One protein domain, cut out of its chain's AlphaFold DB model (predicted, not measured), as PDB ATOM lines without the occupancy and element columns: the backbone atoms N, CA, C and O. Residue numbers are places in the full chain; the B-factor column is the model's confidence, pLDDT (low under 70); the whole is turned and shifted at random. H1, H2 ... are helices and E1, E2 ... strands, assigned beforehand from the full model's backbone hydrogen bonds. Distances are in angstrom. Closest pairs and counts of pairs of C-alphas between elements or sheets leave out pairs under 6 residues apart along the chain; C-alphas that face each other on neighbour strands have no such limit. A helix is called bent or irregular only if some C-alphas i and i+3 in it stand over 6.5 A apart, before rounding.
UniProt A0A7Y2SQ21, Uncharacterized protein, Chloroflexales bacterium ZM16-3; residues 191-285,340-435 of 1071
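What this domain is: This is residues 191 to 285 and 340 to 435 of the 1071 residues of an uncharacterized protein of Chloroflexales bacterium ZM16-3 (UniProt A0A7Y2SQ21). A nine-stranded sheet, twisted and curled, forms a wall through the whole; helix H2 sits in its curl, H6 and H5 lie over part of its other face, and at one end the small hairpin E1 E2 stands beside edge strand E11 and packs with E1 on H2. The printed part has 191 residues with seven named helices and eleven named strands, in the order H1 E1 E2 E3 H2 E4 H3 E5 H4 H5 E6 H6 E7 H7 E8 E9 E10 E11. The large sheet runs E5 E6 E4 E7 E8 E3 E9 E10 E11 and is mixed; E1 and E2 make an antiparallel sheet of two. The class is mixed, helices and strands, and the whole is compact, with a radius of gyration of the C-alphas of 15.7 A and spans of 46 by 34 by 32 A.

How they stand to each other: H1, residues 193 to 196, only grazes the large sheet. E1, residues 205 to 209, and E2, residues 215 to 218, form a hairpin, with N 207 and O 216 2.8 A apart. E3, residues 223 to 228, leads to H2, residues 234 to 247, and the large sheet curls round H2. The closest C-alphas of E1 and H2 are those of Leu 205 and Arg 244, 6.9 A apart. E4, residues 251 to 257, comes nearest H2 at the C-alphas of Ala 252 and Ala 245, 6.4 A. H3, residues 263 to 269, only grazes the sheet and is irregular, but only just: C-alphas 265 and 268 are 7.0 A apart. E5, residues 273 to 277, is an edge strand, and H4, residues 281 to 284, only grazes the sheet. E6, residues 350 to 355, is parallel to E5, with N 274 and O 350 2.8 A apart, and to E4, with N 351 and O 252 2.8 A apart. H5, residues 341 to 346, is only just over E6, where 3 of its C-alphas fall, at a height over the sheet of 6.9 A. H6, residues 359 to 372, is over E6 and E4 at a height of 9.8 A, on the opposite face from H2; it runs along the strands, at 1 degrees to E4 on the local plane. With H5 and H6 on one face and H2 on the other, the sheet and helices form three layers. E7, residues 381 to 386, is parallel to E4, with N 253 and O 382 2.8 A apart. H7, residues 393 to 396, only grazes the sheet. E8, residues 399 to 404, is parallel to E7, with N 402 and O 383 2.8 A apart, and to E3, with N 225 and O 401 2.8 A apart. E7, H7, E8 is a strand-helix-strand unit, two parallel neighbour strands with a helix between; E3, H2, E4, then E4, H3, E5, then E6, H6, E7 are split ones, with other strands between their two, and the four crossovers are right-handed. E9, residues 412 to 417, is parallel to E3, with N 414 and O 226 2.8 A apart. E10, residues 420 to 424, and E11, residues 430 to 434, complete a meander with E9, each strand the antiparallel neighbour of the one before; N 422 and O 415 are 2.8 A apart, N 433 and O 421 2.7 A. In H2, H5 and H6 every O i to N i+4 pair is within hydrogen-bond range; in H3 1 of 3 is, beside 2 of 4 O i to N i+3 pairs, and H1, H4 and H7 are too short for an i+4 pair.

Where its parts are: H1 begins at C-alpha 193 (160.821, 149.334, 179.261). From first to last C-alpha H2 measures 19.8 A, E4 19.9 A and H6 20.4 A. E11 ends at C-alpha 434 (170.899, 136.586, 190.526).

The domain as a whole: The C-alphas of Thr 212 and Ala 285 are the two farthest apart, 46.9 A. Residues 286 to 339 are not printed, and C-alphas 285 and 340 are 12.8 A apart across the cut. Of the links that are printed whole, none is long. The mean pLDDT of the printed part is 92.3, and residues 284 to 285 are under 70.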
ATOM      1  N   LEU A 191     163.605 154.856 174.601       82.88
ATOM      2  CA  LEU A 191     163.113 153.489 174.551       82.88
ATOM      3  C   LEU A 191     162.376 153.185 175.852       82.88
ATOM      4  O   LEU A 191     162.912 153.375 176.941       82.88
ATOM      5  N   THR A 192     161.149 152.705 175.731       87.94
ATOM      6  CA  THR A 192     160.336 152.292 176.875       87.94
ATOM      7  C   THR A 192     160.784 150.925 177.392       87.94
ATOM      8  O   THR A 192     161.359 150.119 176.652       87.94
ATOM      9  N   ALA A 193     160.481 150.621 178.657       85.94
ATOM     10  CA  ALA A 193     160.821 149.334 179.261       85.94
ATOM     11  C   ALA A 193     160.293 148.132 178.461       85.94
ATOM     12  O   ALA A 193     161.036 147.184 178.223       85.94
ATOM     13  N   ALA A 194     159.051 148.219 177.972       85.62
ATOM     14  CA  ALA A 194     158.401 147.187 177.160       85.62
ATOM     15  C   ALA A 194     159.012 147.002 175.757       85.62
ATOM     16  O   ALA A 194     158.723 146.017 175.085       85.62
ATOM     17  N   GLU A 195     159.837 147.943 175.293       86.69
ATOM     18  CA  GLU A 195     160.612 147.768 174.066       86.69
ATOM     19  C   GLU A 195     162.014 147.204 174.358       86.69
ATOM     20  O   GLU A 195     162.592 146.514 173.521       86.69
ATOM     21  N   VAL A 196     162.633 147.556 175.492       86.88
ATOM     22  CA  VAL A 196     163.973 147.068 175.882       86.88
ATOM     23  C   VAL A 196     163.908 145.610 176.327       86.88
ATOM     24  O   VAL A 196     164.701 144.784 175.870       86.88
ATOM     25  N   LEU A 197     162.945 145.299 177.191       91.94
ATOM     26  CA  LEU A 197     162.700 143.969 177.720       91.94
ATOM     27  C   LEU A 197     161.623 143.276 176.896       91.94
ATOM     28  O   LEU A 197     160.592 143.864 176.572       91.94
ATOM     29  N   ALA A 198     161.859 142.014 176.567       89.94
ATOM     30  CA  ALA A 198     160.898 141.200 175.847       89.94
ATOM     31  C   ALA A 198     159.935 140.471 176.790       89.94
ATOM     32  O   ALA A 198     160.265 140.171 177.938       89.94
ATOM     33  N   ALA A 199     158.770 140.100 176.254       84.56
ATOM     34  CA  ALA A 199     157.893 139.125 176.890       84.56
ATOM     35  C   ALA A 199     158.627 137.782 177.101       84.56
ATOM     36  O   ALA A 199     159.487 137.392 176.305       84.56
ATOM     37  N   ALA A 200     158.300 137.088 178.194       76.69
ATOM     38  CA  ALA A 200     159.043 135.916 178.668       76.69
ATOM     39  C   ALA A 200     159.022 134.714 177.699       76.69
ATOM     40  O   ALA A 200     159.939 133.889 177.729       76.69
ATOM     41  N   ASP A 201     157.993 134.635 176.856       73.88
ATOM     42  CA  ASP A 201     157.709 133.599 175.858       73.88
ATOM     43  C   ASP A 201     158.364 133.858 174.492       73.88
ATOM     44  O   ASP A 201     158.608 132.926 173.721       73.88
ATOM     45  N   ALA A 202     158.673 135.114 174.179       73.31
ATOM     46  CA  ALA A 202     159.260 135.478 172.903       73.31
ATOM     47  C   ALA A 202     160.742 135.071 172.852       73.31
ATOM     48  O   ALA A 202     161.523 135.377 173.759       73.31
ATOM     49  N   ALA A 203     161.151 134.426 171.755       79.50
ATOM     50  CA  ALA A 203     162.544 134.066 171.510       79.50
ATOM     51  C   ALA A 203     163.410 135.339 171.514       79.50
ATOM     52  O   ALA A 203     163.217 136.214 170.679       79.50
ATOM     53  N   ASN A 204     164.270 135.470 172.528       92.06
ATOM     54  CA  ASN A 204     164.995 136.696 172.878       92.06
ATOM     55  C   ASN A 204     166.223 136.377 173.740       92.06
ATOM     56  O   ASN A 204     166.281 135.324 174.391       92.06
ATOM     57  N   LEU A 205     167.199 137.287 173.779       94.38
ATOM     58  CA  LEU A 205     168.454 137.080 174.503       94.38
ATOM     59  C   LEU A 205     168.213 137.172 176.013       94.38
ATOM     60  O   LEU A 205     167.841 138.221 176.530       94.38
ATOM     61  N   LEU A 206     168.422 136.074 176.735       95.62
ATOM     62  CA  LEU A 206     168.281 136.046 178.191       95.62
ATOM     63  C   LEU A 206     169.419 136.860 178.842       95.62
ATOM     64  O   LEU A 206     170.594 136.551 178.641       95.62
ATOM     65  N   LEU A 207     169.075 137.893 179.612       96.19
ATOM     66  CA  LEU A 207     170.024 138.723 180.364       96.19
ATOM     67  C   LEU A 207     170.429 138.038 181.671       96.19
ATOM     68  O   LEU A 207     171.611 137.918 181.971       96.19
ATOM     69  N   GLY A 208     169.449 137.513 182.400       95.88
ATOM     70  CA  GLY A 208     169.637 136.818 183.668       95.88
ATOM     71  C   GLY A 208     168.315 136.266 184.189       95.88
ATOM     72  O   GLY A 208     167.310 136.255 183.476       95.88
ATOM     73  N   VAL A 209     168.324 135.816 185.438       95.88
ATOM     74  CA  VAL A 209     167.153 135.275 186.134       95.88
ATOM     75  C   VAL A 209     166.945 136.091 187.407       95.88
ATOM     76  O   VAL A 209     167.921 136.422 188.073       95.88
ATOM     77  N   THR A 210     165.710 136.448 187.748       96.31
ATOM     78  CA  THR A 210     165.399 137.116 189.023       96.31
ATOM     79  C   THR A 210     165.615 136.168 190.215       96.31
ATOM     80  O   THR A 210     165.613 134.943 190.048       96.31
ATOM     81  N   PRO A 211     165.692 136.675 191.459       94.50
ATOM     82  CA  PRO A 211     165.626 135.832 192.658       94.50
ATOM     83  C   PRO A 211     164.387 134.914 192.724       94.50
ATOM     84  O   PRO A 211     164.432 133.871 193.365       94.50
ATOM     85  N   THR A 212     163.288 135.247 192.028       93.56
ATOM     86  CA  THR A 212     162.068 134.415 191.948       93.56
ATOM     87  C   THR A 212     162.115 133.315 190.878       93.56
ATOM     88  O   THR A 212     161.149 132.558 190.752       93.56
ATOM     89  N   GLY A 213     163.212 133.205 190.118       93.38
ATOM     90  CA  GLY A 213     163.387 132.229 189.036       93.38
ATOM     91  C   GLY A 213     162.903 132.703 187.658       93.38
ATOM     92  O   GLY A 213     162.950 131.938 186.698       93.38
ATOM     93  N   GLU A 214     162.450 133.953 187.531       93.12
ATOM     94  CA  GLU A 214     161.853 134.481 186.300       93.12
ATOM     95  C   GLU A 214     162.936 134.993 185.336       93.12
ATOM     96  O   GLU A 214     163.819 135.767 185.706       93.12
ATOM     97  N   GLY A 215     162.898 134.538 184.082       93.88
ATOM     98  CA  GLY A 215     163.903 134.888 183.077       93.88
ATOM     99  C   GLY A 215     163.700 136.292 182.507       93.88
ATOM    100  O   GLY A 215     162.704 136.551 181.835       93.88
ATOM    101  N   VAL A 216     164.678 137.179 182.700       95.38
ATOM    102  CA  VAL A 216     164.664 138.551 182.171       95.38
ATOM    103  C   VAL A 216     165.332 138.561 180.800       95.38
ATOM    104  O   VAL A 216     166.518 138.249 180.680       95.38
ATOM    105  N   ARG A 217     164.580 138.890 179.745       95.88
ATOM    106  CA  ARG A 217     165.030 138.809 178.345       95.88
ATOM    107  C   ARG A 217     165.135 140.195 177.698       95.88
ATOM    108  O   ARG A 217     164.229 141.008 177.839       95.88
ATOM    109  N   LEU A 218     166.201 140.433 176.940       95.81
ATOM    110  CA  LEU A 218     166.379 141.599 176.069       95.81
ATOM    111  C   LEU A 218     165.707 141.359 174.719       95.81
ATOM    112  O   LEU A 218     165.952 140.328 174.090       95.81
ATOM    113  N   ALA A 219     164.934 142.333 174.241       93.19
ATOM    114  CA  ALA A 219     164.377 142.299 172.895       93.19
ATOM    115  C   ALA A 219     165.491 142.207 171.833       93.19
ATOM    116  O   ALA A 219     166.448 142.979 171.866       93.19
ATOM    117  N   TRP A 220     165.373 141.300 170.860       89.25
ATOM    118  CA  TRP A 220     166.329 141.204 169.752       89.25
ATOM    119  C   TRP A 220     166.237 142.413 168.810       89.25
ATOM    120  O   TRP A 220     165.457 142.435 167.857       89.25
ATOM    121  N   ARG A 221     167.061 143.427 169.075       93.06
ATOM    122  CA  ARG A 221     167.231 144.626 168.245       93.06
ATOM    123  C   ARG A 221     168.552 145.324 168.557       93.06
ATOM    124  O   ARG A 221     169.182 145.039 169.572       93.06
ATOM    125  N   ALA A 222     168.934 146.271 167.704       95.19
ATOM    126  CA  ALA A 222     170.047 147.179 167.960       95.19
ATOM    127  C   ALA A 222     169.857 147.911 169.299       95.19
ATOM    128  O   ALA A 222     168.949 148.732 169.436       95.19
ATOM    129  N   MET A 223     170.708 147.615 170.280       96.62
ATOM    130  CA  MET A 223     170.705 148.290 171.577       96.62
ATOM    131  C   MET A 223     172.081 148.229 172.240       96.62
ATOM    132  O   MET A 223     172.917 147.394 171.894       96.62
ATOM    133  N   ILE A 224     172.298 149.113 173.210       97.44
ATOM    134  CA  ILE A 224     173.489 149.132 174.059       97.44
ATOM    135  C   ILE A 224     173.061 148.817 175.493       97.44
ATOM    136  O   ILE A 224     172.187 149.487 176.035       97.44
ATOM    137  N   VAL A 225     173.703 147.825 176.096       97.69
ATOM    138  CA  VAL A 225     173.659 147.496 177.518       97.69
ATOM    139  C   VAL A 225     174.969 147.992 178.126       97.69
ATOM    140  O   VAL A 225     176.030 147.465 177.793       97.69
ATOM    141  N   ALA A 226     174.924 149.021 178.971       97.69
ATOM    142  CA  ALA A 226     176.087 149.414 179.764       97.69
ATOM    143  C   ALA A 226     176.309 148.381 180.871       97.69
ATOM    144  O   ALA A 226     175.346 147.940 181.490       97.69
ATOM    145  N   VAL A 227     177.559 148.027 181.141       97.19
ATOM    146  CA  VAL A 227     177.946 147.128 182.231       97.19
ATOM    147  C   VAL A 227     178.869 147.906 183.161       97.19
ATOM    148  O   VAL A 227     179.999 148.240 182.793       97.19
ATOM    149  N   GLN A 228     178.358 148.226 184.346       95.44
ATOM    150  CA  GLN A 228     179.033 148.998 185.385       95.44
ATOM    151  C   GLN A 228     179.382 148.053 186.541       95.44
ATOM    152  O   GLN A 228     178.538 147.713 187.367       95.44
ATOM    153  N   ASP A 229     180.633 147.593 186.550       90.25
ATOM    154  CA  ASP A 229     181.168 146.653 187.537       90.25
ATOM    155  C   ASP A 229     182.694 146.800 187.689       90.25
ATOM    156  O   ASP A 229     183.388 147.147 186.725       90.25
ATOM    157  N   GLY A 230     183.199 146.489 188.885       74.31
ATOM    158  CA  GLY A 230     184.609 146.488 189.277       74.31
ATOM    159  C   GLY A 230     185.404 145.278 188.776       74.31
ATOM    160  O   GLY A 230     186.035 144.583 189.559       74.31
ATOM    161  N   GLY A 231     185.426 145.052 187.464       79.00
ATOM    162  CA  GLY A 231     186.374 144.140 186.817       79.00
ATOM    163  C   GLY A 231     185.987 142.661 186.826       79.00
ATOM    164  O   GLY A 231     185.778 142.114 185.744       79.00
ATOM    165  N   GLU A 232     185.930 142.010 187.989       83.19
ATOM    166  CA  GLU A 232     185.825 140.541 188.070       83.19
ATOM    167  C   GLU A 232     184.475 140.010 187.588       83.19
ATOM    168  O   GLU A 232     184.415 139.092 186.766       83.19
ATOM    169  N   ARG A 233     183.364 140.626 188.009       90.31
ATOM    170  CA  ARG A 233     182.031 140.157 187.611       90.31
ATOM    171  C   ARG A 233     181.733 140.465 186.138       90.31
ATOM    172  O   ARG A 233     180.876 139.813 185.544       90.31
ATOM    173  N   GLN A 234     182.488 141.354 185.481       91.94
ATOM    174  CA  GLN A 234     182.440 141.510 184.019       91.94
ATOM    175  C   GLN A 234     182.692 140.177 183.289       91.94
ATOM    176  O   GLN A 234     182.107 139.968 182.223       91.94
ATOM    177  N   GLU A 235     183.479 139.248 183.855       91.62
ATOM    178  CA  GLU A 235     183.659 137.909 183.275       91.62
ATOM    179  C   GLU A 235     182.341 137.121 183.226       91.62
ATOM    180  O   GLU A 235     182.038 136.513 182.195       91.62
ATOM    181  N   SER A 236     181.516 137.156 184.280       91.81
ATOM    182  CA  SER A 236     180.242 136.421 184.289       91.81
ATOM    183  C   SER A 236     179.263 136.981 183.250       91.81
ATOM    184  O   SER A 236     178.574 136.213 182.577       91.81
ATOM    185  N   VAL A 237     179.284 138.300 183.014       94.75
ATOM    186  CA  VAL A 237     178.527 138.951 181.930       94.75
ATOM    187  C   VAL A 237     179.030 138.506 180.555       94.75
ATOM    188  O   VAL A 237     178.220 138.120 179.706       94.75
ATOM    189  N   VAL A 238     180.349 138.529 180.313       94.81
ATOM    190  CA  VAL A 238     180.955 138.039 179.057       94.81
ATOM    191  C   VAL A 238     180.584 136.575 178.828       94.81
ATOM    192  O   VAL A 238     180.143 136.215 177.738       94.81
ATOM    193  N   GLY A 239     180.705 135.741 179.857       94.06
ATOM    194  CA  GLY A 239     180.426 134.315 179.796       94.06
ATOM    195  C   GLY A 239     178.971 133.986 179.518       94.06
ATOM    196  O   GLY A 239     178.673 133.292 178.543       94.06
ATOM    197  N   ALA A 240     178.055 134.518 180.327       94.69
ATOM    198  CA  ALA A 240     176.624 134.303 180.166       94.69
ATOM    199  C   ALA A 240     176.123 134.802 178.806       94.69
ATOM    200  O   ALA A 240     175.400 134.081 178.112       94.69
ATOM    201  N   SER A 241     176.534 136.004 178.391       95.19
ATOM    202  CA  SER A 241     176.129 136.561 177.097       95.19
ATOM    203  C   SER A 241     176.681 135.738 175.928       95.19
ATOM    204  O   SER A 241     175.902 135.344 175.057       95.19
ATOM    205  N   LEU A 242     177.972 135.375 175.939       96.00
ATOM    206  CA  LEU A 242     178.600 134.547 174.905       96.00
ATOM    207  C   LEU A 242     177.938 133.166 174.787       96.00
ATOM    208  O   LEU A 242     177.565 132.757 173.686       96.00
ATOM    209  N   LEU A 243     177.746 132.466 175.910       95.31
ATOM    210  CA  LEU A 243     177.083 131.158 175.950       95.31
ATOM    211  C   LEU A 243     175.672 131.228 175.351       95.31
ATOM    212  O   LEU A 243     175.304 130.388 174.527       95.31
ATOM    213  N   ARG A 244     174.894 132.252 175.718       94.88
ATOM    214  CA  ARG A 244     173.502 132.416 175.274       94.88
ATOM    215  C   ARG A 244     173.386 132.839 173.815       94.88
ATOM    216  O   ARG A 244     172.566 132.266 173.102       94.88
ATOM    217  N   ALA A 245     174.228 133.755 173.339       95.44
ATOM    218  CA  ALA A 245     174.282 134.126 171.926       95.44
ATOM    219  C   ALA A 245     174.618 132.912 171.044       95.44
ATOM    220  O   ALA A 245     173.911 132.628 170.076       95.44
ATOM    221  N   LEU A 246     175.626 132.125 171.432       95.56
ATOM    222  CA  LEU A 246     175.984 130.894 170.727       95.56
ATOM    223  C   LEU A 246     174.883 129.825 170.820       95.56
ATOM    224  O   LEU A 246     174.637 129.121 169.839       95.56
ATOM    225  N   ALA A 247     174.187 129.686 171.951       94.19
ATOM    226  CA  ALA A 247     173.037 128.784 172.067       94.19
ATOM    227  C   ALA A 247     171.873 129.197 171.142       94.19
ATOM    228  O   ALA A 247     171.201 128.334 170.583       94.19
ATOM    229  N   GLN A 248     171.685 130.500 170.920       94.12
ATOM    230  CA  GLN A 248     170.680 131.067 170.008       94.12
ATOM    231  C   GLN A 248     171.141 131.125 168.538       94.12
ATOM    232  O   GLN A 248     170.391 131.569 167.673       94.12
ATOM    233  N   GLY A 249     172.362 130.672 168.227       95.00
ATOM    234  CA  GLY A 249     172.915 130.696 166.868       95.00
ATOM    235  C   GLY A 249     173.265 132.097 166.348       95.00
ATOM    236  O   GLY A 249     173.452 132.258 165.139       95.00
ATOM    237  N   MET A 250     173.357 133.089 167.238       95.50
ATOM    238  CA  MET A 250     173.843 134.438 166.941       95.50
ATOM    239  C   MET A 250     175.353 134.415 166.679       95.50
ATOM    240  O   MET A 250     176.074 133.578 167.229       95.50
ATOM    241  N   GLY A 251     175.848 135.359 165.877       97.31
ATOM    242  CA  GLY A 251     177.286 135.618 165.801       97.31
ATOM    243  C   GLY A 251     177.740 136.387 167.045       97.31
ATOM    244  O   GLY A 251     177.104 137.372 167.411       97.31
ATOM    245  N   ALA A 252     178.820 135.967 167.706       97.81
ATOM    246  CA  ALA A 252     179.311 136.634 168.916       97.81
ATOM    247  C   ALA A 252     180.712 137.236 168.726       97.81
ATOM    248  O   ALA A 252     181.675 136.512 168.496       97.81
ATOM    249  N   LEU A 253     180.848 138.554 168.860       97.75
ATOM    250  CA  LEU A 253     182.131 139.255 168.890       97.75
ATOM    251  C   LEU A 253     182.428 139.692 170.328       97.75
ATOM    252  O   LEU A 253     181.755 140.569 170.859       97.75
ATOM    253  N   VAL A 254     183.446 139.113 170.952       97.44
ATOM    254  CA  VAL A 254     183.904 139.510 172.290       97.44
ATOM    255  C   VAL A 254     185.254 140.190 172.161       97.44
ATOM    256  O   VAL A 254     186.184 139.633 171.588       97.44
ATOM    257  N   ILE A 255     185.363 141.395 172.699       96.81
ATOM    258  CA  ILE A 255     186.597 142.161 172.794       96.81
ATOM    259  C   ILE A 255     186.739 142.553 174.260       96.81
ATOM    260  O   ILE A 255     185.977 143.375 174.763       96.81
ATOM    261  N   ALA A 256     187.684 141.932 174.955       94.69
ATOM    262  CA  ALA A 256     187.858 142.085 176.394       94.69
ATOM    263  C   ALA A 256     189.341 142.005 176.762       94.69
ATOM    264  O   ALA A 256     190.145 141.445 176.018       94.69
ATOM    265  N   GLU A 257     189.707 142.573 177.907       92.62
ATOM    266  CA  GLU A 257     191.036 142.375 178.491       92.62
ATOM    267  C   GLU A 257     191.251 140.892 178.813       92.62
ATOM    268  O   GLU A 257     190.329 140.224 179.283       92.62
ATOM    269  N   ARG A 258     192.471 140.383 178.602       91.12
ATOM    270  CA  ARG A 258     192.829 138.977 178.848       91.12
ATOM    271  C   ARG A 258     192.422 138.499 180.248       91.12
ATOM    272  O   ARG A 258     191.915 137.392 180.388       91.12
ATOM    273  N   ALA A 259     192.624 139.345 181.259       87.25
ATOM    274  CA  ALA A 259     192.306 139.048 182.654       87.25
ATOM    275  C   ALA A 259     190.808 138.788 182.908       87.25
ATOM    276  O   ALA A 259     190.476 138.070 183.840       87.25
ATOM    277  N   LYS A 260     189.911 139.315 182.063       86.50
ATOM    278  CA  LYS A 260     188.444 139.224 182.212       86.50
ATOM    279  C   LYS A 260     187.824 138.036 181.468       86.50
ATOM    280  O   LYS A 260     186.609 137.984 181.284       86.50
ATOM    281  N   VAL A 261     188.653 137.135 180.937       89.81
ATOM    282  CA  VAL A 261     188.217 135.989 180.133       89.81
ATOM    283  C   VAL A 261     189.079 134.775 180.473       89.81
ATOM    284  O   VAL A 261     190.119 134.536 179.853       89.81
ATOM    285  N   THR A 262     188.658 133.969 181.448       89.25
ATOM    286  CA  THR A 262     189.426 132.781 181.820       89.25
ATOM    287  C   THR A 262     189.429 131.731 180.701       89.25
ATOM    288  O   THR A 262     188.445 131.541 179.976       89.25
ATOM    289  N   PRO A 263     190.502 130.923 180.592       88.25
ATOM    290  CA  PRO A 263     190.508 129.750 179.721       88.25
ATOM    291  C   PRO A 263     189.394 128.741 180.048       88.25
ATOM    292  O   PRO A 263     188.970 128.006 179.156       88.25
ATOM    293  N   ARG A 264     188.901 128.712 181.300       88.12
ATOM    294  CA  ARG A 264     187.772 127.865 181.726       88.12
ATOM    295  C   ARG A 264     186.489 128.233 180.983       88.12
ATOM    296  O   ARG A 264     185.794 127.331 180.526       88.12
ATOM    297  N   LEU A 265     186.227 129.527 180.793       88.19
ATOM    298  CA  LEU A 265     185.076 130.022 180.041       88.19
ATOM    299  C   LEU A 265     185.126 129.631 178.554       88.19
ATOM    300  O   LEU A 265     184.116 129.258 177.958       88.19
ATOM    301  N   LEU A 266     186.311 129.711 177.943       91.94
ATOM    302  CA  LEU A 266     186.481 129.490 176.504       91.94
ATOM    303  C   LEU A 266     186.603 128.007 176.120       91.94
ATOM    304  O   LEU A 266     186.241 127.640 174.999       91.94
ATOM    305  N   ALA A 267     187.098 127.146 177.013       90.50
ATOM    306  CA  ALA A 267     187.391 125.743 176.702       90.50
ATOM    307  C   ALA A 267     186.181 124.925 176.188       90.50
ATOM    308  O   ALA A 267     186.351 124.240 175.176       90.50
ATOM    309  N   PRO A 268     184.959 125.014 176.764       89.94
ATOM    310  CA  PRO A 268     183.777 124.312 176.242       89.94
ATOM    311  C   PRO A 268     183.332 124.795 174.854       89.94
ATOM    312  O   PRO A 268     182.567 124.119 174.169       89.94
ATOM    313  N   LEU A 269     183.789 125.980 174.443       93.12
ATOM    314  CA  LEU A 269     183.364 126.672 173.231       93.12
ATOM    315  C   LEU A 269     184.437 126.671 172.132       93.12
ATOM    316  O   LEU A 269     184.175 127.166 171.037       93.12
ATOM    317  N   ALA A 270     185.620 126.099 172.381       90.50
ATOM    318  CA  ALA A 270     186.793 126.201 171.511       90.50
ATOM    319  C   ALA A 270     186.531 125.810 170.041       90.50
ATOM    320  O   ALA A 270     186.992 126.502 169.134       90.50
ATOM    321  N   ASP A 271     185.731 124.768 169.785       91.50
ATOM    322  CA  ASP A 271     185.384 124.335 168.419       91.50
ATOM    323  C   ASP A 271     184.544 125.400 167.663       91.50
ATOM    324  O   ASP A 271     184.672 125.564 166.442       91.50
ATOM    325  N   ARG A 272     183.732 126.184 168.393       93.38
ATOM    326  CA  ARG A 272     182.840 127.247 167.881       93.38
ATOM    327  C   ARG A 272     183.458 128.650 167.894       93.38
ATOM    328  O   ARG A 272     182.887 129.560 167.292       93.38
ATOM    329  N   LEU A 273     184.587 128.834 168.578       95.06
ATOM    330  CA  LEU A 273     185.251 130.127 168.735       95.06
ATOM    331  C   LEU A 273     186.490 130.263 167.847       95.06
ATOM    332  O   LEU A 273     187.181 129.298 167.519       95.06
ATOM    333  N   ARG A 274     186.817 131.502 167.488       94.31
ATOM    334  CA  ARG A 274     188.134 131.902 166.985       94.31
ATOM    335  C   ARG A 274     188.716 132.896 167.976       94.31
ATOM    336  O   ARG A 274     188.258 134.031 168.058       94.31
ATOM    337  N   ILE A 275     189.675 132.419 168.764       93.00
ATOM    338  CA  ILE A 275     190.345 133.201 169.801       93.00
ATOM    339  C   ILE A 275     191.566 133.857 169.162       93.00
ATOM    340  O   ILE A 275     192.449 133.169 168.658       93.00
ATOM    341  N   ILE A 276     191.590 135.182 169.169       92.00
ATOM    342  CA  ILE A 276     192.694 136.018 168.725       92.00
ATOM    343  C   ILE A 276     193.357 136.540 169.997       92.00
ATOM    344  O   ILE A 276     192.851 137.454 170.644       92.00
ATOM    345  N   ASP A 277     194.458 135.909 170.389       90.88
ATOM    346  CA  ASP A 277     195.244 136.309 171.554       90.88
ATOM    347  C   ASP A 277     196.298 137.345 171.131       90.88
ATOM    348  O   ASP A 277     197.089 137.090 170.220       90.88
ATOM    349  N   MET A 278     196.320 138.520 171.767       86.38
ATOM    350  CA  MET A 278     197.351 139.529 171.504       86.38
ATOM    351  C   MET A 278     198.752 139.118 171.968       86.38
ATOM    352  O   MET A 278     199.733 139.586 171.391       86.38
ATOM    353  N   ALA A 279     198.867 138.240 172.967       85.94
ATOM    354  CA  ALA A 279     200.150 137.695 173.401       85.94
ATOM    355  C   ALA A 279     200.655 136.561 172.487       85.94
ATOM    356  O   ALA A 279     201.853 136.276 172.495       85.94
ATOM    357  N   ASP A 280     199.787 135.941 171.669       82.88
ATOM    358  CA  ASP A 280     200.207 135.050 170.577       82.88
ATOM    359  C   ASP A 280     200.198 135.813 169.233       82.88
ATOM    360  O   ASP A 280     199.162 135.892 168.555       82.88
ATOM    361  N   PRO A 281     201.349 136.351 168.776       74.19
ATOM    362  CA  PRO A 281     201.435 137.031 167.485       74.19
ATOM    363  C   PRO A 281     200.941 136.175 166.303       74.19
ATOM    364  O   PRO A 281     200.494 136.731 165.300       74.19
ATOM    365  N   TRP A 282     200.960 134.837 166.397       73.00
ATOM    366  CA  TRP A 282     200.459 133.951 165.338       73.00
ATOM    367  C   TRP A 282     198.936 133.867 165.275       73.00
ATOM    368  O   TRP A 282     198.392 133.637 164.190       73.00
ATOM    369  N   GLU A 283     198.251 134.054 166.404       73.38
ATOM    370  CA  GLU A 283     196.795 134.195 166.433       73.38
ATOM    371  C   GLU A 283     196.390 135.576 165.913       73.38
ATOM    372  O   GLU A 283     195.554 135.691 165.012       73.38
ATOM    373  N   SER A 284     197.085 136.620 166.371       66.94
ATOM    374  CA  SER A 284     196.921 137.989 165.872       66.94
ATOM    375  C   SER A 284     197.111 138.095 164.351       66.94
ATOM    376  O   SER A 284     196.322 138.760 163.683       66.94
ATOM    377  N   ALA A 285     198.065 137.359 163.766       67.19
ATOM    378  CA  ALA A 285     198.340 137.318 162.323       67.19
ATOM    379  C   ALA A 285     197.139 136.954 161.417       67.19
ATOM    380  O   ALA A 285     197.222 137.125 160.200       67.19
ATOM    381  N   ASP A 340     188.343 133.220 158.044       85.69
ATOM    382  CA  ASP A 340     187.001 133.657 157.717       85.69
ATOM    383  C   ASP A 340     186.260 133.986 159.024       85.69
ATOM    384  O   ASP A 340     185.456 133.213 159.549       85.69
ATOM    385  N   LEU A 341     186.645 135.115 159.624       91.56
ATOM    386  CA  LEU A 341     186.070 135.631 160.865       91.56
ATOM    387  C   LEU A 341     184.598 136.004 160.640       91.56
ATOM    388  O   LEU A 341     183.761 135.718 161.488       91.56
ATOM    389  N   ALA A 342     184.277 136.544 159.461       92.31
ATOM    390  CA  ALA A 342     182.907 136.808 159.037       92.31
ATOM    391  C   ALA A 342     182.092 135.512 158.907       92.31
ATOM    392  O   ALA A 342     181.057 135.385 159.551       92.31
ATOM    393  N   GLY A 343     182.588 134.513 158.169       92.56
ATOM    394  CA  GLY A 343     181.953 133.198 158.053       92.56
ATOM    395  C   GLY A 343     181.828 132.456 159.387       92.56
ATOM    396  O   GLY A 343     180.885 131.695 159.581       92.56
ATOM    397  N   THR A 344     182.720 132.720 160.350       94.19
ATOM    398  CA  THR A 344     182.585 132.217 161.727       94.19
ATOM    399  C   THR A 344     181.366 132.831 162.422       94.19
ATOM    400  O   THR A 344     180.586 132.094 163.022       94.19
ATOM    401  N   LEU A 345     181.152 134.149 162.316       95.88
ATOM    402  CA  LEU A 345     179.966 134.813 162.876       95.88
ATOM    403  C   LEU A 345     178.678 134.409 162.132       95.88
ATOM    404  O   LEU A 345     177.682 134.079 162.772       95.88
ATOM    405  N   GLU A 346     178.715 134.313 160.800       95.06
ATOM    406  CA  GLU A 346     177.589 133.852 159.966       95.06
ATOM    407  C   GLU A 346     177.254 132.360 160.136       95.06
ATOM    408  O   GLU A 346     176.163 131.919 159.770       95.06
ATOM    409  N   ALA A 347     178.148 131.566 160.730       94.25
ATOM    410  CA  ALA A 347     177.851 130.207 161.179       94.25
ATOM    411  C   ALA A 347     177.147 130.166 162.552       94.25
ATOM    412  O   ALA A 347     176.756 129.090 163.006       94.25
ATOM    413  N   GLY A 348     176.981 131.308 163.230       95.75
ATOM    414  CA  GLY A 348     176.593 131.364 164.642       95.75
ATOM    415  C   GLY A 348     177.722 130.911 165.578       95.75
ATOM    416  O   GLY A 348     177.467 130.319 166.626       95.75
ATOM    417  N   GLY A 349     178.975 131.076 165.154       97.12
ATOM    418  CA  GLY A 349     180.163 130.948 165.992       97.12
ATOM    419  C   GLY A 349     180.540 132.282 166.637       97.12
ATOM    420  O   GLY A 349     179.821 133.278 166.529       97.12
ATOM    421  N   GLY A 350     181.691 132.305 167.306       96.81
ATOM    422  CA  GLY A 350     182.194 133.516 167.951       96.81
ATOM    423  C   GLY A 350     183.633 133.860 167.583       96.81
ATOM    424  O   GLY A 350     184.440 132.989 167.265       96.81
ATOM    425  N   VAL A 351     183.959 135.143 167.659       96.69
ATOM    426  CA  VAL A 351     185.314 135.686 167.554       96.69
ATOM    427  C   VAL A 351     185.623 136.383 168.872       96.69
ATOM    428  O   VAL A 351     184.907 137.298 169.269       96.69
ATOM    429  N   VAL A 352     186.675 135.942 169.557       96.50
ATOM    430  CA  VAL A 352     187.109 136.494 170.848       96.50
ATOM    431  C   VAL A 352     188.477 137.126 170.651       96.50
ATOM    432  O   VAL A 352     189.424 136.420 170.328       96.50
ATOM    433  N   LEU A 353     188.590 138.436 170.830       95.69
ATOM    434  CA  LEU A 353     189.854 139.164 170.825       95.69
ATOM    435  C   LEU A 353     190.252 139.461 172.275       95.69
ATOM    436  O   LEU A 353     189.600 140.263 172.947       95.69
ATOM    437  N   LEU A 354     191.318 138.804 172.733       94.81
ATOM    438  CA  LEU A 354     191.894 139.008 174.061       94.81
ATOM    439  C   LEU A 354     192.914 140.143 173.982       94.81
ATOM    440  O   LEU A 354     193.936 140.024 173.305       94.81
ATOM    441  N   LEU A 355     192.604 141.250 174.648       92.69
ATOM    442  CA  LEU A 355     193.416 142.458 174.668       92.69
ATOM    443  C   LEU A 355     194.398 142.450 175.840       92.69
ATOM    444  O   LEU A 355     194.023 142.159 176.973       92.69
ATOM    445  N   GLU A 356     195.624 142.889 175.572       90.06
ATOM    446  CA  GLU A 356     196.526 143.411 176.602       90.06
ATOM    447  C   GLU A 356     196.337 144.938 176.694       90.06
ATOM    448  O   GLU A 356     196.144 145.581 175.654       90.06
ATOM    449  N   PRO A 357     196.386 145.564 177.882       84.94
ATOM    450  CA  PRO A 357     196.211 147.011 178.011       84.94
ATOM    451  C   PRO A 357     197.277 147.786 177.213       84.94
ATOM    452  O   PRO A 357     198.478 147.613 177.403       84.94
ATOM    453  N   GLY A 358     196.843 148.675 176.309       86.31
ATOM    454  CA  GLY A 358     197.745 149.549 175.550       86.31
ATOM    455  C   GLY A 358     197.215 150.022 174.192       86.31
ATOM    456  O   GLY A 358     196.174 149.590 173.699       86.31
ATOM    457  N   ALA A 359     197.965 150.911 173.533       81.56
ATOM    458  CA  ALA A 359     197.544 151.540 172.273       81.56
ATOM    459  C   ALA A 359     197.345 150.548 171.104       81.56
ATOM    460  O   ALA A 359     196.510 150.776 170.228       81.56
ATOM    461  N   SER A 360     198.083 149.430 171.095       85.31
ATOM    462  CA  SER A 360     197.950 148.394 170.054       85.31
ATOM    463  C   SER A 360     196.635 147.625 170.142       85.31
ATOM    464  O   SER A 360     196.100 147.234 169.107       85.31
ATOM    465  N   ALA A 361     196.084 147.460 171.348       89.31
ATOM    466  CA  ALA A 361     194.813 146.780 171.562       89.31
ATOM    467  C   ALA A 361     193.649 147.541 170.931       89.31
ATOM    468  O   ALA A 361     192.879 146.963 170.168       89.31
ATOM    469  N   SER A 362     193.581 148.856 171.154       90.12
ATOM    470  CA  SER A 362     192.583 149.716 170.507       90.12
ATOM    471  C   SER A 362     192.684 149.664 168.976       90.12
ATOM    472  O   SER A 362     191.663 149.563 168.292       90.12
ATOM    473  N   LEU A 363     193.904 149.642 168.419       91.19
ATOM    474  CA  LEU A 363     194.095 149.536 166.971       91.19
ATOM    475  C   LEU A 363     193.654 148.171 166.418       91.19
ATOM    476  O   LEU A 363     192.931 148.142 165.429       91.19
ATOM    477  N   LEU A 364     194.048 147.056 167.046       91.19
ATOM    478  CA  LEU A 364     193.650 145.698 166.642       91.19
ATOM    479  C   LEU A 364     192.141 145.489 166.732       91.19
ATOM    480  O   LEU A 364     191.531 144.963 165.804       91.19
ATOM    481  N   ALA A 365     191.536 145.954 167.821       93.81
ATOM    482  CA  ALA A 365     190.101 145.897 168.029       93.81
ATOM    483  C   ALA A 365     189.342 146.736 166.990       93.81
ATOM    484  O   ALA A 365     188.374 146.256 166.399       93.81
ATOM    485  N   SER A 366     189.834 147.942 166.685       92.88
ATOM    486  CA  SER A 366     189.298 148.780 165.605       92.88
ATOM    487  C   SER A 366     189.448 148.108 164.238       92.88
ATOM    488  O   SER A 366     188.528 148.160 163.429       92.88
ATOM    489  N   LEU A 367     190.578 147.442 163.980       92.38
ATOM    490  CA  LEU A 367     190.851 146.722 162.734       92.38
ATOM    491  C   LEU A 367     189.894 145.541 162.544       92.38
ATOM    492  O   LEU A 367     189.335 145.370 161.461       92.38
ATOM    493  N   LEU A 368     189.684 144.757 163.604       93.94
ATOM    494  CA  LEU A 368     188.755 143.633 163.626       93.94
ATOM    495  C   LEU A 368     187.317 144.101 163.380       93.94
ATOM    496  O   LEU A 368     186.664 143.608 162.463       93.94
ATOM    497  N   ILE A 369     186.849 145.089 164.147       94.81
ATOM    498  CA  ILE A 369     185.515 145.682 163.989       94.81
ATOM    499  C   ILE A 369     185.318 146.228 162.572       94.81
ATOM    500  O   ILE A 369     184.284 145.977 161.957       94.81
ATOM    501  N   LEU A 370     186.301 146.950 162.034       91.88
ATOM    502  CA  LEU A 370     186.225 147.542 160.701       91.88
ATOM    503  C   LEU A 370     186.231 146.475 159.598       91.88
ATOM    504  O   LEU A 370     185.504 146.606 158.624       91.88
ATOM    505  N   GLY A 371     186.995 145.391 159.757       90.62
ATOM    506  CA  GLY A 371     186.964 144.250 158.836       90.62
ATOM    507  C   GLY A 371     185.628 143.513 158.842       90.62
ATOM    508  O   GLY A 371     185.119 143.153 157.782       90.62
ATOM    509  N   LEU A 372     185.031 143.337 160.022       92.50
ATOM    510  CA  LEU A 372     183.712 142.725 160.167       92.50
ATOM    511  C   LEU A 372     182.587 143.637 159.657       92.50
ATOM    512  O   LEU A 372     181.633 143.135 159.074       92.50
ATOM    513  N   SER A 373     182.706 144.963 159.788       93.50
ATOM    514  CA  SER A 373     181.675 145.921 159.352       93.50
ATOM    515  C   SER A 373     181.524 146.064 157.835       93.50
ATOM    516  O   SER A 373     180.579 146.708 157.371       93.50
ATOM    517  N   LEU A 374     182.461 145.474 157.090       89.88
ATOM    518  CA  LEU A 374     182.507 145.393 155.632       89.88
ATOM    519  C   LEU A 374     182.058 144.025 155.105       89.88
ATOM    520  O   LEU A 374     181.835 143.875 153.903       89.88
ATOM    521  N   ALA A 375     181.954 143.024 155.981       89.88
ATOM    522  CA  ALA A 375     181.407 141.731 155.622       89.88
ATOM    523  C   ALA A 375     179.871 141.815 155.546       89.88
ATOM    524  O   ALA A 375     179.256 142.513 156.357       89.88
ATOM    525  N   PRO A 376     179.226 141.101 154.607       91.00
ATOM    526  CA  PRO A 376     177.772 141.023 154.534       91.00
ATOM    527  C   PRO A 376     177.249 140.076 155.621       91.00
ATOM    528  O   PRO A 376     176.888 138.936 155.337       91.00
ATOM    529  N   LEU A 377     177.256 140.538 156.872       94.31
ATOM    530  CA  LEU A 377     176.677 139.803 157.991       94.31
ATOM    531  C   LEU A 377     175.144 139.889 157.911       94.31
ATOM    532  O   LEU A 377     174.574 140.968 157.714       94.31
ATOM    533  N   THR A 378     174.492 138.731 158.002       94.88
ATOM    534  CA  THR A 378     173.033 138.572 157.934       94.88
ATOM    535  C   THR A 378     172.443 138.110 159.259       94.88
ATOM    536  O   THR A 378     171.246 138.294 159.491       94.88
ATOM    537  N   ARG A 379     173.263 137.531 160.147       94.06
ATOM    538  CA  ARG A 379     172.816 137.099 161.472       94.06
ATOM    539  C   ARG A 379     172.790 138.249 162.479       94.06
ATOM    540  O   ARG A 379     173.658 139.119 162.434       94.06
ATOM    541  N   PRO A 380     171.856 138.223 163.450       95.56
ATOM    542  CA  PRO A 380     171.931 139.105 164.606       95.56
ATOM    543  C   PRO A 380     173.219 138.834 165.391       95.56
ATOM    544  O   PRO A 380     173.643 137.681 165.548       95.56
ATOM    545  N   LEU A 381     173.827 139.908 165.889       97.31
ATOM    546  CA  LEU A 381     175.119 139.864 166.563       97.31
ATOM    547  C   LEU A 381     174.996 140.157 168.060       97.31
ATOM    548  O   LEU A 381     174.209 140.999 168.495       97.31
ATOM    549  N   LEU A 382     175.842 139.501 168.843       97.88
ATOM    550  CA  LEU A 382     176.247 139.959 170.166       97.88
ATOM    551  C   LEU A 382     177.617 140.631 170.029       97.88
ATOM    552  O   LEU A 382     178.518 140.043 169.432       97.88
ATOM    553  N   ILE A 383     177.797 141.827 170.591       97.81
ATOM    554  CA  ILE A 383     179.109 142.488 170.656       97.81
ATOM    555  C   ILE A 383     179.419 142.878 172.103       97.81
ATOM    556  O   ILE A 383     178.825 143.816 172.622       97.81
ATOM    557  N   CYS A 384     180.375 142.210 172.743       97.38
ATOM    558  CA  CYS A 384     180.905 142.598 174.054       97.38
ATOM    559  C   CYS A 384     182.181 143.427 173.842       97.38
ATOM    560  O   CYS A 384     183.082 142.965 173.140       97.38
ATOM    561  N   ARG A 385     182.271 144.645 174.392       96.69
ATOM    562  CA  ARG A 385     183.402 145.564 174.147       96.69
ATOM    563  C   ARG A 385     183.636 146.587 175.267       96.69
ATOM    564  O   ARG A 385     182.696 146.907 175.989       96.69
ATOM    565  N   PRO A 386     184.821 147.217 175.357       95.19
ATOM    566  CA  PRO A 386     185.015 148.408 176.185       95.19
ATOM    567  C   PRO A 386     184.244 149.622 175.634       95.19
ATOM    568  O   PRO A 386     184.082 149.768 174.414       95.19
ATOM    569  N   ALA A 387     183.840 150.544 176.512       94.50
ATOM    570  CA  ALA A 387     183.181 151.802 176.138       94.50
ATOM    571  C   ALA A 387     183.980 152.635 175.123       94.50
ATOM    572  O   ALA A 387     183.408 153.123 174.145       94.50
ATOM    573  N   ALA A 388     185.304 152.711 175.297       93.19
ATOM    574  CA  ALA A 388     186.219 153.484 174.454       93.19
ATOM    575  C   ALA A 388     186.345 152.990 172.997       93.19
ATOM    576  O   ALA A 388     186.938 153.682 172.170       93.19
ATOM    577  N   LEU A 389     185.827 151.801 172.670       93.62
ATOM    578  CA  LEU A 389     185.955 151.192 171.348       93.62
ATOM    579  C   LEU A 389     184.686 151.427 170.501       93.62
ATOM    580  O   LEU A 389     183.659 150.804 170.776       93.62
ATOM    581  N   PRO A 390     184.710 152.288 169.467       94.12
ATOM    582  CA  PRO A 390     183.524 152.572 168.661       94.12
ATOM    583  C   PRO A 390     183.138 151.396 167.750       94.12
ATOM    584  O   PRO A 390     183.994 150.718 167.184       94.12
ATOM    585  N   VAL A 391     181.831 151.208 167.542       95.69
ATOM    586  CA  VAL A 391     181.269 150.236 166.587       95.69
ATOM    587  C   VAL A 391     180.631 150.995 165.414       95.69
ATOM    588  O   VAL A 391     179.773 151.847 165.655       95.69
ATOM    589  N   PRO A 392     181.009 150.717 164.151       95.00
ATOM    590  CA  PRO A 392     180.401 151.319 162.970       95.00
ATOM    591  C   PRO A 392     178.879 151.106 162.912       95.00
ATOM    592  O   PRO A 392     178.413 150.016 163.257       95.00
ATOM    593  N   PRO A 393     178.097 152.077 162.398       94.44
ATOM    594  CA  PRO A 393     176.637 151.974 162.318       94.44
ATOM    595  C   PRO A 393     176.103 150.724 161.596       94.44
ATOM    596  O   PRO A 393     175.019 150.247 161.931       94.44
ATOM    597  N   SER A 394     176.857 150.165 160.639       93.38
ATOM    598  CA  SER A 394     176.484 148.929 159.938       93.38
ATOM    599  C   SER A 394     176.426 147.713 160.865       93.38
ATOM    600  O   SER A 394     175.472 146.951 160.781       93.38
ATOM    601  N   LEU A 395     177.379 147.569 161.793       95.06
ATOM    602  CA  LEU A 395     177.343 146.518 162.820       95.06
ATOM    603  C   LEU A 395     176.403 146.887 163.967       95.06
ATOM    604  O   LEU A 395     175.651 146.045 164.448       95.06
ATOM    605  N   ALA A 396     176.422 148.150 164.403       95.88
ATOM    606  CA  ALA A 396     175.623 148.602 165.538       95.88
ATOM    607  C   ALA A 396     174.113 148.414 165.308       95.88
ATOM    608  O   ALA A 396     173.397 148.099 166.253       95.88
ATOM    609  N   SER A 397     173.639 148.553 164.062       95.06
ATOM    610  CA  SER A 397     172.232 148.344 163.685       95.06
ATOM    611  C   SER A 397     171.778 146.875 163.679       95.06
ATOM    612  O   SER A 397     170.579 146.615 163.601       95.06
ATOM    613  N   GLN A 398     172.708 145.924 163.804       95.31
ATOM    614  CA  GLN A 398     172.451 144.478 163.815       95.31
ATOM    615  C   GLN A 398     172.790 143.814 165.163       95.31
ATOM    616  O   GLN A 398     172.629 142.600 165.312       95.31
ATOM    617  N   ALA A 399     173.289 144.585 166.137       96.88
ATOM    618  CA  ALA A 399     173.937 144.056 167.331       96.88
ATOM    619  C   ALA A 399     173.265 144.466 168.648       96.88
ATOM    620  O   ALA A 399     173.013 145.649 168.893       96.88
ATOM    621  N   VAL A 400     173.117 143.497 169.554       97.56
ATOM    622  CA  VAL A 400     173.019 143.770 170.992       97.56
ATOM    623  C   VAL A 400     174.444 143.975 171.507       97.56
ATOM    624  O   VAL A 400     175.270 143.061 171.450       97.56
ATOM    625  N   GLN A 401     174.761 145.184 171.964       97.88
ATOM    626  CA  GLN A 401     176.098 145.545 172.436       97.88
ATOM    627  C   GLN A 401     176.157 145.538 173.964       97.88
ATOM    628  O   GLN A 401     175.484 146.348 174.588       97.88
ATOM    629  N   PHE A 402     177.006 144.705 174.562       97.62
ATOM    630  CA  PHE A 402     177.397 144.825 175.969       97.62
ATOM    631  C   PHE A 402     178.657 145.689 176.046       97.62
ATOM    632  O   PHE A 402     179.675 145.378 175.425       97.62
ATOM    633  N   VAL A 403     178.569 146.804 176.762       97.31
ATOM    634  CA  VAL A 403     179.594 147.844 176.783       97.31
ATOM    635  C   VAL A 403     180.107 148.024 178.203       97.31
ATOM    636  O   VAL A 403     179.385 148.518 179.060       97.31
ATOM    637  N   PHE A 404     181.354 147.624 178.448       95.50
ATOM    638  CA  PHE A 404     181.991 147.721 179.761       95.50
ATOM    639  C   PHE A 404     182.450 149.157 180.037       95.50
ATOM    640  O   PHE A 404     183.202 149.735 179.241       95.50
ATOM    641  N   GLY A 405     182.004 149.713 181.165       93.62
ATOM    642  CA  GLY A 405     182.183 151.119 181.534       93.62
ATOM    643  C   GLY A 405     181.039 152.023 181.061       93.62
ATOM    644  O   GLY A 405     179.997 151.559 180.593       93.62
ATOM    645  N   ASP A 406     181.228 153.336 181.191       92.88
ATOM    646  CA  ASP A 406     180.156 154.305 180.960       92.88
ATOM    647  C   ASP A 406     179.743 154.421 179.488       92.88
ATOM    648  O   ASP A 406     180.508 154.844 178.617       92.88
ATOM    649  N   ALA A 407     178.473 154.113 179.227       95.06
ATOM    650  CA  ALA A 407     177.812 154.340 177.951       95.06
ATOM    651  C   ALA A 407     176.526 155.161 178.180       95.06
ATOM    652  O   ALA A 407     175.466 154.584 178.423       95.06
ATOM    653  N   PRO A 408     176.567 156.507 178.088       92.44
ATOM    654  CA  PRO A 408     175.405 157.364 178.364       92.44
ATOM    655  C   PRO A 408     174.266 157.212 177.340       92.44
ATOM    656  O   PRO A 408     173.171 157.719 177.551       92.44
ATOM    657  N   THR A 409     174.515 156.517 176.227       94.12
ATOM    658  CA  THR A 409     173.519 156.144 175.212       94.12
ATOM    659  C   THR A 409     172.967 154.725 175.393       94.12
ATOM    660  O   THR A 409     172.319 154.201 174.485       94.12
ATOM    661  N   ALA A 410     173.234 154.077 176.530       96.25
ATOM    662  CA  ALA A 410     172.721 152.748 176.820       96.25
ATOM    663  C   ALA A 410     171.195 152.731 176.982       96.25
ATOM    664  O   ALA A 410     170.601 153.589 177.631       96.25
ATOM    665  N   ALA A 411     170.575 151.706 176.403       96.12
ATOM    666  CA  ALA A 411     169.163 151.380 176.553       96.12
ATOM    667  C   ALA A 411     168.876 150.586 177.839       96.12
ATOM    668  O   ALA A 411     167.717 150.419 178.197       96.12
ATOM    669  N   LEU A 412     169.909 150.065 178.505       96.94
ATOM    670  CA  LEU A 412     169.834 149.395 179.802       96.94
ATOM    671  C   LEU A 412     171.191 149.536 180.499       96.94
ATOM    672  O   LEU A 412     172.225 149.420 179.841       96.94
ATOM    673  N   GLN A 413     171.205 149.773 181.806       97.56
ATOM    674  CA  GLN A 413     172.421 149.719 182.623       97.56
ATOM    675  C   GLN A 413     172.376 148.461 183.487       97.56
ATOM    676  O   GLN A 413     171.367 148.185 184.122       97.56
ATOM    677  N   LEU A 414     173.452 147.686 183.496       97.62
ATOM    678  CA  LEU A 414     173.620 146.498 184.318       97.62
ATOM    679  C   LEU A 414     174.691 146.813 185.365       97.62
ATOM    680  O   LEU A 414     175.875 146.901 185.033       97.62
ATOM    681  N   GLN A 415     174.258 147.039 186.601       97.00
ATOM    682  CA  GLN A 415     175.117 147.388 187.732       97.00
ATOM    683  C   GLN A 415     175.332 146.169 188.624       97.00
ATOM    684  O   GLN A 415     174.372 145.470 188.955       97.00
ATOM    685  N   ALA A 416     176.575 145.906 189.019       95.69
ATOM    686  CA  ALA A 416     176.850 144.893 190.029       95.69
ATOM    687  C   ALA A 416     176.466 145.403 191.427       95.69
ATOM    688  O   ALA A 416     176.730 146.547 191.789       95.69
ATOM    689  N   THR A 417     175.873 144.524 192.225       95.00
ATOM    690  CA  THR A 417     175.495 144.749 193.629       95.00
ATOM    691  C   THR A 417     175.981 143.555 194.464       95.00
ATOM    692  O   THR A 417     176.253 142.499 193.892       95.00
ATOM    693  N   PRO A 418     176.178 143.655 195.789       94.50
ATOM    694  CA  PRO A 418     176.554 142.488 196.595       94.50
ATOM    695  C   PRO A 418     175.541 141.337 196.417       94.50
ATOM    696  O   PRO A 418     174.346 141.542 196.613       94.50
ATOM    697  N   GLY A 419     176.002 140.158 195.975       94.25
ATOM    698  CA  GLY A 419     175.168 138.967 195.746       94.25
ATOM    699  C   GLY A 419     174.166 139.032 194.579       94.25
ATOM    700  O   GLY A 419     173.327 138.139 194.448       94.25
ATOM    701  N   ALA A 420     174.194 140.073 193.735       96.00
ATOM    702  CA  ALA A 420     173.187 140.268 192.685       96.00
ATOM    703  C   ALA A 420     173.643 141.206 191.555       96.00
ATOM    704  O   ALA A 420     174.572 141.998 191.709       96.00
ATOM    705  N   TRP A 421     172.903 141.213 190.447       97.56
ATOM    706  CA  TRP A 421     172.970 142.283 189.447       97.56
ATOM    707  C   TRP A 421     171.684 143.099 189.439       97.56
ATOM    708  O   TRP A 421     170.594 142.546 189.536       97.56
ATOM    709  N   THR A 422     171.790 144.406 189.240       97.56
ATOM    710  CA  THR A 422     170.638 145.296 189.071       97.56
ATOM    711  C   THR A 422     170.594 145.814 187.639       97.56
ATOM    712  O   THR A 422     171.469 146.559 187.200       97.56
ATOM    713  N   ALA A 423     169.563 145.417 186.894       97.50
ATOM    714  CA  ALA A 423     169.269 145.937 185.566       97.50
ATOM    715  C   ALA A 423     168.364 147.175 185.680       97.50
ATOM    716  O   ALA A 423     167.211 147.067 186.094       97.50
ATOM    717  N   ILE A 424     168.886 148.343 185.310       97.12
ATOM    718  CA  ILE A 424     168.191 149.633 185.316       97.12
ATOM    719  C   ILE A 424     167.760 149.980 183.889       97.12
ATOM    720  O   ILE A 424     168.574 150.090 182.968       97.12
ATOM    721  N   VAL A 425     166.455 150.141 183.718       96.12
ATOM    722  CA  VAL A 425     165.761 150.384 182.449       96.12
ATOM    723  C   VAL A 425     165.554 151.908 182.263       96.12
ATOM    724  O   VAL A 425     165.611 152.637 183.256       96.12
ATOM    725  N   PRO A 426     165.355 152.469 181.045       91.94
ATOM    726  CA  PRO A 426     165.385 153.929 180.835       91.94
ATOM    727  C   PRO A 426     164.263 154.727 181.514       91.94
ATOM    728  O   PRO A 426     164.349 155.949 181.604       91.94
ATOM    729  N   ASP A 427     163.212 154.055 181.983       92.62
ATOM    730  CA  ASP A 427     162.145 154.620 182.814       92.62
ATOM    731  C   ASP A 427     162.517 154.702 184.311       92.62
ATOM    732  O   ASP A 427     161.740 155.216 185.113       92.62
ATOM    733  N   GLY A 428     163.704 154.215 184.687       94.81
ATOM    734  CA  GLY A 428     164.177 154.102 186.065       94.81
ATOM    735  C   GLY A 428     163.771 152.799 186.758       94.81
ATOM    736  O   GLY A 428     164.137 152.607 187.917       94.81
ATOM    737  N   THR A 429     163.048 151.895 186.084       95.00
ATOM    738  CA  THR A 429     162.674 150.595 186.652       95.00
ATOM    739  C   THR A 429     163.931 149.767 186.912       95.00
ATOM    740  O   THR A 429     164.741 149.548 186.009       95.00
ATOM    741  N   GLN A 430     164.087 149.297 188.150       97.06
ATOM    742  CA  GLN A 430     165.190 148.436 188.574       97.06
ATOM    743  C   GLN A 430     164.707 146.991 188.687       97.06
ATOM    744  O   GLN A 430     163.679 146.719 189.305       97.06
ATOM    745  N   ILE A 431     165.457 146.062 188.099       96.94
ATOM    746  CA  ILE A 431     165.168 144.627 188.130       96.94
ATOM    747  C   ILE A 431     166.386 143.908 188.694       96.94
ATOM    748  O   ILE A 431     167.456 143.914 188.085       96.94
ATOM    749  N   VAL A 432     166.211 143.279 189.854       97.19
ATOM    750  CA  VAL A 432     167.254 142.473 190.491       97.19
ATOM    751  C   VAL A 432     167.330 141.108 189.807       97.19
ATOM    752  O   VAL A 432     166.318 140.424 189.633       97.19
ATOM    753  N   LEU A 433     168.542 140.718 189.436       97.38
ATOM    754  CA  LEU A 433     168.933 139.432 188.875       97.38
ATOM    755  C   LEU A 433     169.880 138.729 189.856       97.38
ATOM    756  O   LEU A 433     170.589 139.380 190.623       97.38
ATOM    757  N   GLN A 434     169.925 137.403 189.799       96.31
ATOM    758  CA  GLN A 434     170.899 136.586 190.526       96.31
ATOM    759  C   GLN A 434     172.339 136.925 190.101       96.31
ATOM    760  O   GLN A 434     172.571 137.324 188.959       96.31
ATOM    761  N   GLU A 435     173.303 136.747 191.009       94.06
ATOM    762  CA  GLU A 435     174.736 136.950 190.739       94.06
ATOM    763  C   GLU A 435     175.257 136.065 189.599       94.06
ATOM    764  O   GLU A 435     175.938 136.556 188.692       94.06
TER     765      GLU A 435